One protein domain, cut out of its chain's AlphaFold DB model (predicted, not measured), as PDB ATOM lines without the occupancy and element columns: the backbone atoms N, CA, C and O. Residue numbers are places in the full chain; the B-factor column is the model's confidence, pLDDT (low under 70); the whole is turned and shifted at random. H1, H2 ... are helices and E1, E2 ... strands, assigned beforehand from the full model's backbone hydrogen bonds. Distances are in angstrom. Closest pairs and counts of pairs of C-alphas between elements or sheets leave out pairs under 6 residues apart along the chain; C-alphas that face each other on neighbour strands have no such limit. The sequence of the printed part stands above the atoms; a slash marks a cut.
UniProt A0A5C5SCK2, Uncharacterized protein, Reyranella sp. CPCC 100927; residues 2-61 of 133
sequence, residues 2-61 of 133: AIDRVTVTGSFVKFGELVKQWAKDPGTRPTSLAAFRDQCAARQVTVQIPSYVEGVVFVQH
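This is residues 2 to 61 of the 133 residues of an uncharacterized protein of Reyranella sp. CPCC 100927 (UniProt A0A5C5SCK2). A short antiparallel ribbon of two strands, E1 and E2, has two helices packed on E2, H1 by residues 12 to 18 and H2 by residues 36 to 41. The helices spread from there as a V, and the tail, residues 49 to 61, crosses its open end. The printed part has 60 residues, with two named strands and two named helices in the order E1, H1, H2, E2, a mixed class. It is compact, radius of gyration of the C-alphas 11.6 A, with an elongated outline of 36 by 22 by 21 A.

E1, residues 7 to 10, is antiparallel to E2, residues 45 to 48, at 149 degrees; N 9 and O 46 are within hydrogen-bond range at 2.8 A. H1, residues 12 to 24, and H2, residues 33 to 42, are close but not clearly touching, closest C-alphas Phe 15 and Cys 40, 7.0 A, at a steep tilt of 60 degrees, opposite ways. In both helices every O i to N i+4 pair is within range. E1 and H2 are apart.

H1 is 18.4 A long and H2 14.1 A. C-alpha 7 begins E1 at (217.838, 187.165, 195.087); C-alpha 48 ends E2 at (214.531, 190.750, 196.819).

The printed part has no cut, no link is long, and no printed residue is under 70 in pLDDT.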
ATOM      1  N   ALA A   2     224.126 197.701 185.543       85.00
ATOM      2  CA  ALA A   2     223.870 196.300 185.871       85.00
ATOM      3  C   ALA A   2     222.369 196.065 186.105       85.00
ATOM      4  O   ALA A   2     221.728 196.879 186.768       85.00
ATOM      5  N   ILE A   3     221.814 194.983 185.560       90.56
ATOM      6  CA  ILE A   3     220.394 194.644 185.751       90.56
ATOM      7  C   ILE A   3     220.219 193.958 187.111       90.56
ATOM      8  O   ILE A   3     220.703 192.847 187.303       90.56
ATOM      9  N   ASP A   4     219.529 194.560 188.073       92.62
ATOM     10  CA  ASP A   4     219.305 193.900 189.369       92.62
ATOM     11  C   ASP A   4     218.634 192.531 189.191       92.62
ATOM     12  O   ASP A   4     217.689 192.403 188.425       92.62
ATOM     13  N   ARG A   5     219.116 191.489 189.876       91.94
ATOM     14  CA  ARG A   5     218.547 190.133 189.775       91.94
ATOM     15  C   ARG A   5     217.662 189.825 190.976       91.94
ATOM     16  O   ARG A   5     217.879 190.359 192.060       91.94
ATOM     17  N   VAL A   6     216.706 188.911 190.805       93.12
ATOM     18  CA  VAL A   6     215.983 188.334 191.947       93.12
ATOM     19  C   VAL A   6     216.973 187.575 192.823       93.12
ATOM     20  O   VAL A   6     217.693 186.702 192.336       93.12
ATOM     21  N   THR A   7     216.998 187.878 194.118       91.81
ATOM     22  CA  THR A   7     217.838 187.165 195.087       91.81
ATOM     23  C   THR A   7     216.989 186.648 196.239       91.81
ATOM     24  O   THR A   7     216.045 187.292 196.693       91.81
ATOM     25  N   VAL A   8     217.328 185.454 196.718       91.19
ATOM     26  CA  VAL A   8     216.770 184.907 197.956       91.19
ATOM     27  C   VAL A   8     217.790 185.158 199.054       91.19
ATOM     28  O   VAL A   8     218.937 184.723 198.958       91.19
ATOM     29  N   THR A   9     217.373 185.867 200.095       80.62
ATOM     30  CA  THR A   9     218.167 186.145 201.289       80.62
ATOM     31  C   THR A   9     217.498 185.511 202.515       80.62
ATOM     32  O   THR A   9     216.279 185.318 202.577       80.62
ATOM     33  N   GLY A  10     218.302 185.096 203.495       80.62
ATOM     34  CA  GLY A  10     217.840 184.260 204.606       80.62
ATOM     35  C   GLY A  10     217.990 182.766 204.303       80.62
ATOM     36  O   GLY A  10     219.073 182.318 203.936       80.62
ATOM     37  N   SER A  11     216.930 181.968 204.484       89.50
ATOM     38  CA  SER A  11     217.024 180.501 204.408       89.50
ATOM     39  C   SER A  11     216.647 179.926 203.037       89.50
ATOM     40  O   SER A  11     215.467 179.752 202.723       89.50
ATOM     41  N   PHE A  12     217.657 179.521 202.257       91.69
ATOM     42  CA  PHE A  12     217.464 178.736 201.026       91.69
ATOM     43  C   PHE A  12     216.757 177.397 201.279       91.69
ATOM     44  O   PHE A  12     216.012 176.930 200.422       91.69
ATOM     45  N   VAL A  13     216.938 176.801 202.465       94.50
ATOM     46  CA  VAL A  13     216.242 175.566 202.862       94.50
ATOM     47  C   VAL A  13     214.732 175.795 202.893       94.50
ATOM     48  O   VAL A  13     213.995 175.092 202.205       94.50
ATOM     49  N   LYS A  14     214.271 176.827 203.611       96.19
ATOM     50  CA  LYS A  14     212.838 177.141 203.729       96.19
ATOM     51  C   LYS A  14     212.220 177.571 202.398       96.19
ATOM     52  O   LYS A  14     211.065 177.247 202.122       96.19
ATOM     53  N   PHE A  15     212.988 178.260 201.550       96.19
ATOM     54  CA  PHE A  15     212.552 178.556 200.185       96.19
ATOM     55  C   PHE A  15     212.384 177.271 199.362       96.19
ATOM     56  O   PHE A  15     211.343 177.067 198.744       96.19
ATOM     57  N   GLY A  16     213.351 176.352 199.423       95.69
ATOM     58  CA  GLY A  16     213.247 175.044 198.779       95.69
ATOM     59  C   GLY A  16     212.057 174.216 199.278       95.69
ATOM     60  O   GLY A  16     211.416 173.524 198.494       95.69
ATOM     61  N   GLU A  17     211.706 174.306 200.561       97.38
ATOM     62  CA  GLU A  17     210.503 173.671 201.120       97.38
ATOM     63  C   GLU A  17     209.199 174.272 200.575       97.38
ATOM     64  O   GLU A  17     208.241 173.527 200.358       97.38
ATOM     65  N   LEU A  18     209.142 175.587 200.319       97.50
ATOM     66  CA  LEU A  18     208.003 176.214 199.624       97.50
ATOM     67  C   LEU A  18     207.881 175.682 198.200       97.50
ATOM     68  O   LEU A  18     206.812 175.219 197.812       97.50
ATOM     69  N   VAL A  19     208.987 175.651 197.454       96.81
ATOM     70  CA  VAL A  19     208.998 175.128 196.081       96.81
ATOM     71  C   VAL A  19     208.544 173.665 196.040       96.81
ATOM     72  O   VAL A  19     207.697 173.302 195.225       96.81
ATOM     73  N   LYS A  20     209.023 172.829 196.971       97.19
ATOM     74  CA  LYS A  20     208.580 171.430 197.109       97.19
ATOM     75  C   LYS A  20     207.085 171.319 197.413       97.19
ATOM     76  O   LYS A  20     206.444 170.400 196.910       97.19
ATOM     77  N   GLN A  21     206.528 172.220 198.223       98.00
ATOM     78  CA  GLN A  21     205.090 172.261 198.479       98.00
ATOM     79  C   GLN A  21     204.316 172.625 197.207       98.00
ATOM     80  O   GLN A  21     203.432 171.873 196.819       98.00
ATOM     81  N   TRP A  22     204.687 173.704 196.514       97.62
ATOM     82  CA  TRP A  22     204.029 174.150 195.278       97.62
ATOM     83  C   TRP A  22     204.080 173.119 194.143       97.62
ATOM     84  O   TRP A  22     203.195 173.087 193.282       97.62
ATOM     85  N   ALA A  23     205.125 172.289 194.121       96.69
ATOM     86  CA  ALA A  23     205.268 171.190 193.175       96.69
ATOM     87  C   ALA A  23     204.341 170.005 193.500       96.69
ATOM     88  O   ALA A  23     203.803 169.387 192.581       96.69
ATOM     89  N   LYS A  24     204.153 169.687 194.790       96.94
ATOM     90  CA  LYS A  24     203.316 168.565 195.259       96.94
ATOM     91  C   LYS A  24     201.832 168.915 195.338       96.94
ATOM     92  O   LYS A  24     201.000 168.039 195.132       96.94
ATOM     93  N   ASP A  25     201.518 170.172 195.630       97.62
ATOM     94  CA  ASP A  25     200.159 170.691 195.736       97.62
ATOM     95  C   ASP A  25     200.027 172.002 194.940       97.62
ATOM     96  O   ASP A  25     200.287 173.094 195.468       97.62
ATOM     97  N   PRO A  26     199.626 171.918 193.657       96.25
ATOM     98  CA  PRO A  26     199.453 173.082 192.795       96.25
ATOM     99  C   PRO A  26     198.483 174.136 193.340       96.25
ATOM    100  O   PRO A  26     198.653 175.314 193.030       96.25
ATOM    101  N   GLY A  27     197.503 173.742 194.165       96.88
ATOM    102  CA  GLY A  27     196.510 174.653 194.739       96.88
ATOM    103  C   GLY A  27     197.099 175.643 195.746       96.88
ATOM    104  O   GLY A  27     196.489 176.666 196.036       96.88
ATOM    105  N   THR A  28     198.310 175.376 196.244       97.31
ATOM    106  CA  THR A  28     199.002 176.239 197.217       97.31
ATOM    107  C   THR A  28     199.854 177.333 196.575       97.31
ATOM    108  O   THR A  28     200.425 178.165 197.286       97.31
ATOM    109  N   ARG A  29     199.969 177.351 195.242       97.88
ATOM    110  CA  ARG A  29     200.788 178.338 194.529       97.88
ATOM    111  C   ARG A  29     200.240 179.749 194.729       97.88
ATOM    112  O   ARG A  29     199.035 179.960 194.597       97.88
ATOM    113  N   PRO A  30     201.105 180.739 194.983       97.19
ATOM    114  CA  PRO A  30     200.677 182.124 194.973       97.19
ATOM    115  C   PRO A  30     200.285 182.539 193.550       97.19
ATOM    116  O   PRO A  30     200.972 182.229 192.580       97.19
ATOM    117  N   THR A  31     199.180 183.270 193.430       95.50
ATOM    118  CA  THR A  31     198.636 183.757 192.148       95.50
ATOM    119  C   THR A  31     199.067 185.186 191.817       95.50
ATOM    120  O   THR A  31     198.690 185.731 190.784       95.50
ATOM    121  N   SER A  32     199.852 185.814 192.694       96.00
ATOM    122  CA  SER A  32     200.366 187.172 192.533       96.00
ATOM    123  C   SER A  32     201.716 187.327 193.228       96.00
ATOM    124  O   SER A  32     202.067 186.546 194.118       96.00
ATOM    125  N   LEU A  33     202.467 188.374 192.872       95.88
ATOM    126  CA  LEU A  33     203.713 188.704 193.570       95.88
ATOM    127  C   LEU A  33     203.496 189.064 195.043       95.88
ATOM    128  O   LEU A  33     204.379 188.815 195.857       95.88
ATOM    129  N   ALA A  34     202.348 189.652 195.394       95.31
ATOM    130  CA  ALA A  34     202.009 189.943 196.785       95.31
ATOM    131  C   ALA A  34     201.846 188.639 197.580       95.31
ATOM    132  O   ALA A  34     202.581 188.417 198.537       95.31
ATOM    133  N   ALA A  35     201.011 187.715 197.091       96.56
ATOM    134  CA  ALA A  35     200.823 186.409 197.721       96.56
ATOM    135  C   ALA A  35     202.132 185.604 197.788       96.56
ATOM    136  O   ALA A  35     202.379 184.893 198.760       96.56
ATOM    137  N   PHE A  36     202.995 185.723 196.774       97.19
ATOM    138  CA  PHE A  36     204.319 185.103 196.783       97.19
ATOM    139  C   PHE A  36     205.190 185.652 197.917       97.19
ATOM    140  O   PHE A  36     205.744 184.873 198.693       97.19
ATOM    141  N   ARG A  37     205.268 186.983 198.055       95.31
ATOM    142  CA  ARG A  37     206.010 187.631 199.145       95.31
ATOM    143  C   ARG A  37     205.457 187.234 200.510       95.31
ATOM    144  O   ARG A  37     206.251 186.910 201.388       95.31
ATOM    145  N   ASP A  38     204.136 187.181 200.664       96.25
ATOM    146  CA  ASP A  38     203.485 186.794 201.919       96.25
ATOM    147  C   ASP A  38     203.827 185.351 202.311       96.25
ATOM    148  O   ASP A  38     204.213 185.091 203.453       96.25
ATOM    149  N   GLN A  39     203.774 184.407 201.364       97.25
ATOM    150  CA  GLN A  39     204.158 183.015 201.620       97.25
ATOM    151  C   GLN A  39     205.647 182.872 201.973       97.25
ATOM    152  O   GLN A  39     205.995 182.099 202.871       97.25
ATOM    153  N   CYS A  40     206.533 183.625 201.312       96.19
ATOM    154  CA  CYS A  40     207.953 183.665 201.661       96.19
ATOM    155  C   CYS A  40     208.174 184.242 203.068       96.19
ATOM    156  O   CYS A  40     208.841 183.613 203.895       96.19
ATOM    157  N   ALA A  41     207.567 185.390 203.375       94.62
ATOM    158  CA  ALA A  41     207.694 186.068 204.661       94.62
ATOM    159  C   ALA A  41     207.155 185.218 205.821       94.62
ATOM    160  O   ALA A  41     207.810 185.121 206.860       94.62
ATOM    161  N   ALA A  42     206.035 184.511 205.623       95.44
ATOM    162  CA  ALA A  42     205.475 183.572 206.597       95.44
ATOM    163  C   ALA A  42     206.452 182.443 206.977       95.44
ATOM    164  O   ALA A  42     206.361 181.877 208.066       95.44
ATOM    165  N   ARG A  43     207.423 182.132 206.106       93.69
ATOM    166  CA  ARG A  43     208.511 181.181 206.377       93.69
ATOM    167  C   ARG A  43     209.849 181.838 206.686       93.69
ATOM    168  O   ARG A  43     210.862 181.148 206.713       93.69
ATOM    169  N   GLN A  44     209.886 183.141 206.954       92.19
ATOM    170  CA  GLN A  44     211.130 183.881 207.197       92.19
ATOM    171  C   GLN A  44     212.121 183.758 206.021       92.19
ATOM    172  O   GLN A  44     213.336 183.693 206.211       92.19
ATOM    173  N   VAL A  45     211.596 183.688 204.797       94.19
ATOM    174  CA  VAL A  45     212.360 183.786 203.552       94.19
ATOM    175  C   VAL A  45     212.204 185.208 203.038       94.19
ATOM    176  O   VAL A  45     211.085 185.667 202.820       94.19
ATOM    177  N   THR A  46     213.317 185.904 202.824       91.69
ATOM    178  CA  THR A  46     213.298 187.217 202.177       91.69
ATOM    179  C   THR A  46     213.649 187.030 200.709       91.69
ATOM    180  O   THR A  46     214.635 186.380 200.378       91.69
ATOM    181  N   VAL A  47     212.836 187.579 199.810       92.31
ATOM    182  CA  VAL A  47     213.132 187.579 198.373       92.31
ATOM    183  C   VAL A  47     213.195 189.024 197.912       92.31
ATOM    184  O   VAL A  47     212.205 189.752 197.992       92.31
ATOM    185  N   GLN A  48     214.365 189.448 197.448       93.12
ATOM    186  CA  GLN A  48     214.531 190.750 196.819       93.12
ATOM    187  C   GLN A  48     214.091 190.605 195.367       93.12
ATOM    188  O   GLN A  48     214.678 189.843 194.601       93.12
ATOM    189  N   ILE A  49     213.012 191.298 195.014       93.56
ATOM    190  CA  ILE A  49     212.434 191.278 193.672       93.56
ATOM    191  C   ILE A  49     212.622 192.677 193.077       93.56
ATOM    192  O   ILE A  49     212.053 193.621 193.637       93.56
ATOM    193  N   PRO A  50     213.396 192.826 191.987       94.94
ATOM    194  CA  PRO A  50     213.559 194.099 191.291       94.94
ATOM    195  C   PRO A  50     212.220 194.697 190.848       94.94
ATOM    196  O   PRO A  50     211.276 193.967 190.550       94.94
ATOM    197  N   SER A  51     212.145 196.025 190.757       94.62
ATOM    198  CA  SER A  51     210.903 196.742 190.428       94.62
ATOM    199  C   SER A  51     210.338 196.416 189.043       94.62
ATOM    200  O   SER A  51     209.133 196.540 188.849       94.62
ATOM    201  N   TYR A  52     211.181 195.984 188.102       94.31
ATOM    202  CA  TYR A  52     210.762 195.603 186.750       94.31
ATOM    203  C   TYR A  52     210.059 194.234 186.692       94.31
ATOM    204  O   TYR A  52     209.525 193.858 185.652       94.31
ATOM    205  N   VAL A  53     210.082 193.450 187.776       96.12
ATOM    206  CA  VAL A  53     209.397 192.155 187.843       96.12
ATOM    207  C   VAL A  53     207.959 192.384 188.300       96.12
ATOM    208  O   VAL A  53     207.704 192.701 189.460       96.12
ATOM    209  N   GLU A  54     207.019 192.188 187.379       94.31
ATOM    210  CA  GLU A  54     205.599 192.516 187.577       94.31
ATOM    211  C   GLU A  54     204.731 191.308 187.963       94.31
ATOM    212  O   GLU A  54     203.635 191.466 188.503       94.31
ATOM    213  N   GLY A  55     205.218 190.088 187.726       94.00
ATOM    214  CA  GLY A  55     204.445 188.867 187.928       94.00
ATOM    215  C   GLY A  55     205.276 187.671 188.374       94.00
ATOM    216  O   GLY A  55     206.505 187.688 188.357       94.00
ATOM    217  N   VAL A  56     204.570 186.612 188.767       94.88
ATOM    218  CA  VAL A  56     205.136 185.294 189.059       94.88
ATOM    219  C   VAL A  56     204.401 184.251 188.229       94.88
ATOM    220  O   VAL A  56     203.173 184.240 188.179       94.88
ATOM    221  N   VAL A  57     205.160 183.379 187.573       93.62
ATOM    222  CA  VAL A  57     204.634 182.239 186.819       93.62
ATOM    223  C   VAL A  57     205.314 180.981 187.334       93.62
ATOM    224  O   VAL A  57     206.537 180.925 187.440       93.62
ATOM    225  N   PHE A  58     204.510 179.968 187.646       94.81
ATOM    226  CA  PHE A  58     204.997 178.652 188.040       94.81
ATOM    227  C   PHE A  58     204.938 177.719 186.842       94.81
ATOM    228  O   PHE A  58     203.854 177.365 186.381       94.81
ATOM    229  N   VAL A  59     206.106 177.302 186.366       91.62
ATOM    230  CA  VAL A  59     206.228 176.271 185.337       91.62
ATOM    231  C   VAL A  59     206.559 174.954 186.033       91.62
ATOM    232  O   VAL A  59     207.522 174.877 186.789       91.62
ATOM    233  N   GLN A  60     205.737 173.927 185.810       93.00
ATOM    234  CA  GLN A  60     206.006 172.566 186.270       93.00
ATOM    235  C   GLN A  60     206.065 171.641 185.059       93.00
ATOM    236  O   GLN A  60     205.091 171.507 184.321       93.00
ATOM    237  N   HIS A  61     207.219 171.012 184.869       90.62
ATOM    238  CA  HIS A  61     207.495 170.142 183.734       90.62
ATOM    239  C   HIS A  61     206.992 168.717 183.972       90.62
ATOM    240  O   HIS A  61     206.871 168.262 185.110       90.62
TER     241      HIS A  61